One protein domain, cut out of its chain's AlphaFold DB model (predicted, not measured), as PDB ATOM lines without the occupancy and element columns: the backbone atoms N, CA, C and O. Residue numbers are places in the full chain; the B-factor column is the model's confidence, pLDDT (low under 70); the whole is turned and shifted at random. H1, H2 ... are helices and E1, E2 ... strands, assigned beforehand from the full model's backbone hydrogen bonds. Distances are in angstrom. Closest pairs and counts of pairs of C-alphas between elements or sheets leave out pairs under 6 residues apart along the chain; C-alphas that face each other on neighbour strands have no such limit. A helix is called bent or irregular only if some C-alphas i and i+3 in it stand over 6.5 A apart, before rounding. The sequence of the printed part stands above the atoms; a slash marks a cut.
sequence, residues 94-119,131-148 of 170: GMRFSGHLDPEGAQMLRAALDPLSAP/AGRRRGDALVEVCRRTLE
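Overview. This is residues 94 to 119 and 131 to 148 of the 170 residues of the protein "DUF222 domain-containing protein" of Geodermatophilaceae bacterium (UniProt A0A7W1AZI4). Two helices stand at about a right angle, with H2 passing across the last part of H1, and the lone strand E1 stands off from both. Starting from the first printed residue, Gly 94, you see the printed part run out along E1, turn at residues 101 and 102, and fold back along H1, an open U with H2 near its open end. The printed part has 44 residues with one named strand and two named helices, in the order E1, H1, H2, and its class is mostly helix. It is only just compact, close to loose, with a radius of gyration of the C-alphas of 10.9 A and spans of 25 by 25 by 24 A.

Along the chain. Find C-alpha 95 at (279.286, 195.227, 258.796); there E1 begins, and it takes in residues 95 to 100, 16.9 A from first to last C-alpha. Go on past Leu 101 and Asp 102 to C-alpha 103 at (263.786, 180.357, 246.615), where H1 begins; it takes in residues 103 to 117 and measures 19.8 A. Look within it at C-alphas 112 and 115, which are 6.7 A apart: H1 is irregular, but only just. After the cut, H2 takes in residues 131 to 148, measures 25.7 A, and ends at C-alpha 148, at (288.809, 176.037, 258.697).

Arrangement. Begin with E1, which pairs with no named strand. A tight link of 2 residues leads from it to H1, yet the two are apart, only just, at 8.4 A between their closest C-alphas. E1 and H2 are apart too. Now look at the end of H1: it touches H2 with residues 112 to 117 alone. The closest C-alphas of the two helices are those of Ser 117 and Arg 134, 4.7 A apart. Their lines are about perpendicular, at 84 degrees, and their centres are 11.5 A apart. Along the backbone, every O i to N i+4 pair of H2 is within hydrogen-bond range, while in H1 9 of 11 are.

Size, cuts and confidence. The two C-alphas farthest apart are those of Gly 94 and Glu 104, at 28.2 A. Residues 120 to 130 are not printed, and across this cut C-alphas 119 and 131 are 8.1 A apart; the link from H1 to H2 runs across it. Look for what stands free at residues 94 to 100, residues 102 to 108 and residues 143 to 148. The mean pLDDT of the printed part is 93.6, and no printed residue is under 70.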
ATOM      1  N   GLY A  94     282.128 196.970 262.427       91.19
ATOM      2  CA  GLY A  94     281.094 196.010 262.066       91.19
ATOM      3  C   GLY A  94     280.644 196.171 260.614       91.19
ATOM      4  O   GLY A  94     281.033 197.096 259.898       91.19
ATOM      5  N   MET A  95     279.807 195.243 260.159       93.44
ATOM      6  CA  MET A  95     279.286 195.227 258.796       93.44
ATOM      7  C   MET A  95     277.779 195.001 258.809       93.44
ATOM      8  O   MET A  95     277.281 194.071 259.442       93.44
ATOM      9  N   ARG A  96     277.051 195.836 258.065       92.25
ATOM     10  CA  ARG A  96     275.645 195.616 257.732       92.25
ATOM     11  C   ARG A  96     275.573 195.022 256.339       92.25
ATOM     12  O   ARG A  96     276.181 195.563 255.426       92.25
ATOM     13  N   PHE A  97     274.800 193.958 256.166       93.69
ATOM     14  CA  PHE A  97     274.524 193.379 254.856       93.69
ATOM     15  C   PHE A  97     273.017 193.318 254.591       93.69
ATOM     16  O   PHE A  97     272.213 193.203 255.519       93.69
ATOM     17  N   SER A  98     272.650 193.423 253.320       93.62
ATOM     18  CA  SER A  98     271.283 193.336 252.804       93.62
ATOM     19  C   SER A  98     271.301 192.714 251.419       93.62
ATOM     20  O   SER A  98     272.238 192.925 250.656       93.62
ATOM     21  N   GLY A  99     270.274 191.956 251.068       93.31
ATOM     22  CA  GLY A  99     270.247 191.285 249.782       93.31
ATOM     23  C   GLY A  99     268.977 190.489 249.565       93.31
ATOM     24  O   GLY A  99     268.120 190.403 250.449       93.31
ATOM     25  N   HIS A 100     268.894 189.890 248.388       94.25
ATOM     26  CA  HIS A 100     267.818 189.007 247.994       94.25
ATOM     27  C   HIS A 100     268.396 187.677 247.518       94.25
ATOM     28  O   HIS A 100     269.426 187.633 246.851       94.25
ATOM     29  N   LEU A 101     267.728 186.586 247.882       92.88
ATOM     30  CA  LEU A 101     268.025 185.247 247.389       92.88
ATOM     31  C   LEU A 101     266.763 184.712 246.722       92.88
ATOM     32  O   LEU A 101     265.665 184.906 247.249       92.88
ATOM     33  N   ASP A 102     266.930 184.018 245.601       91.06
ATOM     34  CA  ASP A 102     265.870 183.188 245.026       91.06
ATOM     35  C   ASP A 102     265.436 182.068 245.996       91.06
ATOM     36  O   ASP A 102     266.100 181.823 247.014       91.06
ATOM     37  N   PRO A 103     264.308 181.386 245.722       89.75
ATOM     38  CA  PRO A 103     263.786 180.357 246.615       89.75
ATOM     39  C   PRO A 103     264.791 179.247 246.944       89.75
ATOM     40  O   PRO A 103     264.865 178.826 248.099       89.75
ATOM     41  N   GLU A 104     265.588 178.808 245.969       91.31
ATOM     42  CA  GLU A 104     266.603 177.771 246.163       91.31
ATOM     43  C   GLU A 104     267.699 178.252 247.125       91.31
ATOM     44  O   GLU A 104     267.952 177.624 248.158       91.31
ATOM     45  N   GLY A 105     268.297 179.413 246.849       91.88
ATOM     46  CA  GLY A 105     269.333 180.010 247.689       91.88
ATOM     47  C   GLY A 105     268.830 180.335 249.096       91.88
ATOM     48  O   GLY A 105     269.544 180.126 250.080       91.88
ATOM     49  N   ALA A 106     267.580 180.788 249.228       93.06
ATOM     50  CA  ALA A 106     266.954 181.035 250.522       93.06
ATOM     51  C   ALA A 106     266.788 179.746 251.340       93.06
ATOM     52  O   ALA A 106     266.977 179.778 252.558       93.06
ATOM     53  N   GLN A 107     266.455 178.623 250.697       95.75
ATOM     54  CA  GLN A 107     266.365 177.325 251.368       95.75
ATOM     55  C   GLN A 107     267.739 176.784 251.755       95.75
ATOM     56  O   GLN A 107     267.892 176.302 252.874       95.75
ATOM     57  N   MET A 108     268.752 176.934 250.897       95.50
ATOM     58  CA  MET A 108     270.134 176.585 251.244       95.50
ATOM     59  C   MET A 108     270.625 177.377 252.463       95.50
ATOM     60  O   MET A 108     271.176 176.797 253.399       95.50
ATOM     61  N   LEU A 109     270.375 178.692 252.496       95.06
ATOM     62  CA  LEU A 109     270.754 179.536 253.628       95.06
ATOM     63  C   LEU A 109     270.047 179.101 254.918       95.06
ATOM     64  O   LEU A 109     270.689 178.987 255.960       95.06
ATOM     65  N   ARG A 110     268.737 178.833 254.859       95.19
ATOM     66  CA  ARG A 110     267.974 178.336 256.016       95.19
ATOM     67  C   ARG A 110     268.486 176.985 256.491       95.19
ATOM     68  O   ARG A 110     268.761 176.838 257.673       95.19
ATOM     69  N   ALA A 111     268.707 176.037 255.586       96.19
ATOM     70  CA  ALA A 111     269.231 174.718 255.931       96.19
ATOM     71  C   ALA A 111     270.594 174.795 256.644       96.19
ATOM     72  O   ALA A 111     270.855 174.005 257.549       96.19
ATOM     73  N   ALA A 112     271.442 175.763 256.282       95.00
ATOM     74  CA  ALA A 112     272.722 175.992 256.950       95.00
ATOM     75  C   ALA A 112     272.583 176.700 258.313       95.00
ATOM     76  O   ALA A 112     273.285 176.350 259.263       95.00
ATOM     77  N   LEU A 113     271.702 177.703 258.422       96.38
ATOM     78  CA  LEU A 113     271.593 178.551 259.617       96.38
ATOM     79  C   LEU A 113     270.622 178.022 260.675       96.38
ATOM     80  O   LEU A 113     270.859 178.226 261.867       96.38
ATOM     81  N   ASP A 114     269.525 177.378 260.287       95.06
ATOM     82  CA  ASP A 114     268.470 176.935 261.204       95.06
ATOM     83  C   ASP A 114     268.996 175.956 262.272       95.06
ATOM     84  O   ASP A 114     268.723 176.194 263.453       95.06
ATOM     85  N   PRO A 115     269.836 174.947 261.947       94.56
ATOM     86  CA  PRO A 115     270.413 174.056 262.958       94.56
ATOM     87  C   PRO A 115     271.287 174.780 263.991       94.56
ATOM     88  O   PRO A 115     271.350 174.373 265.148       94.56
ATOM     89  N   LEU A 116     271.960 175.859 263.584       93.19
ATOM     90  CA  LEU A 116     272.895 176.617 264.423       93.19
ATOM     91  C   LEU A 116     272.229 177.779 265.173       93.19
ATOM     92  O   LEU A 116     272.757 178.263 266.172       93.19
ATOM     93  N   SER A 117     271.073 178.239 264.693       94.81
ATOM     94  CA  SER A 117     270.312 179.347 265.281       94.81
ATOM     95  C   SER A 117     269.151 178.886 266.170       94.81
ATOM     96  O   SER A 117     268.407 179.723 266.709       94.81
ATOM     97  N   ALA A 118     269.010 177.571 266.355       92.44
ATOM     98  CA  ALA A 118     268.069 176.975 267.288       92.44
ATOM     99  C   ALA A 118     268.296 177.515 268.719       92.44
ATOM    100  O   ALA A 118     269.443 177.717 269.133       92.44
ATOM    101  N   PRO A 119     267.225 177.795 269.489       90.50
ATOM    102  CA  PRO A 119     267.357 178.213 270.880       90.50
ATOM    103  C   PRO A 119     268.088 177.148 271.703       90.50
ATOM    104  O   PRO A 119     267.701 175.983 271.678       90.50
ATOM    105  N   ALA A 131     266.310 186.151 268.334       92.50
ATOM    106  CA  ALA A 131     266.390 185.351 267.109       92.50
ATOM    107  C   ALA A 131     267.383 185.946 266.090       92.50
ATOM    108  O   ALA A 131     268.106 185.206 265.429       92.50
ATOM    109  N   GLY A 132     267.461 187.280 266.007       93.88
ATOM    110  CA  GLY A 132     268.445 187.976 265.176       93.88
ATOM    111  C   GLY A 132     269.885 187.700 265.611       93.88
ATOM    112  O   GLY A 132     270.716 187.379 264.767       93.88
ATOM    113  N   ARG A 133     270.166 187.739 266.924       94.75
ATOM    114  CA  ARG A 133     271.492 187.408 267.465       94.75
ATOM    115  C   ARG A 133     271.875 185.957 267.169       94.75
ATOM    116  O   ARG A 133     272.960 185.732 266.655       94.75
ATOM    117  N   ARG A 134     270.965 184.997 267.376       96.25
ATOM    118  CA  ARG A 134     271.225 183.578 267.065       96.25
ATOM    119  C   ARG A 134     271.542 183.335 265.589       96.25
ATOM    120  O   ARG A 134     272.443 182.566 265.284       96.25
ATOM    121  N   ARG A 135     270.832 183.996 264.667       95.31
ATOM    122  CA  ARG A 135     271.133 183.908 263.224       95.31
ATOM    123  C   ARG A 135     272.477 184.545 262.872       95.31
ATOM    124  O   ARG A 135     273.183 184.014 262.024       95.31
ATOM    125  N   GLY A 136     272.830 185.656 263.520       94.62
ATOM    126  CA  GLY A 136     274.146 186.282 263.374       94.62
ATOM    127  C   GLY A 136     275.274 185.355 263.831       94.62
ATOM    128  O   GLY A 136     276.206 185.120 263.068       94.62
ATOM    129  N   ASP A 137     275.139 184.768 265.024       95.19
ATOM    130  CA  ASP A 137     276.093 183.791 265.565       95.19
ATOM    131  C   ASP A 137     276.224 182.574 264.625       95.19
ATOM    132  O   ASP A 137     277.333 182.151 264.296       95.19
ATOM    133  N   ALA A 138     275.095 182.054 264.124       95.94
ATOM    134  CA  ALA A 138     275.057 180.949 263.168       95.94
ATOM    135  C   ALA A 138     275.783 181.270 261.852       95.94
ATOM    136  O   ALA A 138     276.523 180.434 261.339       95.94
ATOM    137  N   LEU A 139     275.608 182.480 261.311       95.31
ATOM    138  CA  LEU A 139     276.279 182.895 260.078       95.31
ATOM    139  C   LEU A 139     277.798 182.955 260.260       95.31
ATOM    140  O   LEU A 139     278.541 182.467 259.410       95.31
ATOM    141  N   VAL A 140     278.261 183.515 261.381       95.31
ATOM    142  CA  VAL A 140     279.692 183.556 261.713       95.31
ATOM    143  C   VAL A 140     280.254 182.143 261.846       95.31
ATOM    144  O   VAL A 140     281.327 181.862 261.315       95.31
ATOM    145  N   GLU A 141     279.518 181.239 262.487       95.12
ATOM    146  CA  GLU A 141     279.913 179.840 262.653       95.12
ATOM    147  C   GLU A 141     280.030 179.093 261.311       95.12
ATOM    148  O   GLU A 141     281.006 178.371 261.095       95.12
ATOM    149  N   VAL A 142     279.101 179.298 260.370       94.56
ATOM    150  CA  VAL A 142     279.193 178.730 259.009       94.56
ATOM    151  C   VAL A 142     280.433 179.247 258.274       94.56
ATOM    152  O   VAL A 142     281.172 178.461 257.671       94.56
ATOM    153  N   CYS A 143     280.699 180.554 258.350       92.88
ATOM    154  CA  CYS A 143     281.891 181.151 257.753       92.88
ATOM    155  C   CYS A 143     283.172 180.589 258.381       92.88
ATOM    156  O   CYS A 143     284.101 180.229 257.660       92.88
ATOM    157  N   ARG A 144     283.206 180.456 259.713       93.50
ATOM    158  CA  ARG A 144     284.335 179.880 260.454       93.50
ATOM    159  C   ARG A 144     284.628 178.451 259.991       93.50
ATOM    160  O   ARG A 144     285.757 178.177 259.596       93.50
ATOM    161  N   ARG A 145     283.613 177.580 259.943       92.81
ATOM    162  CA  ARG A 145     283.757 176.194 259.454       92.81
ATOM    163  C   ARG A 145     284.286 176.146 258.023       92.81
ATOM    164  O   ARG A 145     285.205 175.392 257.731       92.81
ATOM    165  N   THR A 146     283.740 176.976 257.137       89.88
ATOM    166  CA  THR A 146     284.175 177.034 255.729       89.88
ATOM    167  C   THR A 146     285.650 177.429 255.604       89.88
ATOM    168  O   THR A 146     286.390 176.836 254.822       89.88
ATOM    169  N   LEU A 147     286.097 178.407 256.399       88.81
ATOM    170  CA  LEU A 147     287.492 178.854 256.405       88.81
ATOM    171  C   LEU A 147     288.442 177.808 257.006       88.81
ATOM    172  O   LEU A 147     289.547 177.636 256.496       88.81
ATOM    173  N   GLU A 148     288.019 177.093 258.048       88.44
ATOM    174  CA  GLU A 148     288.809 176.037 258.697       88.44
ATOM    175  C   GLU A 148     288.973 174.789 257.826       88.44
ATOM    176  O   GLU A 148     290.042 174.182 257.810       88.44
TER     177      GLU A 148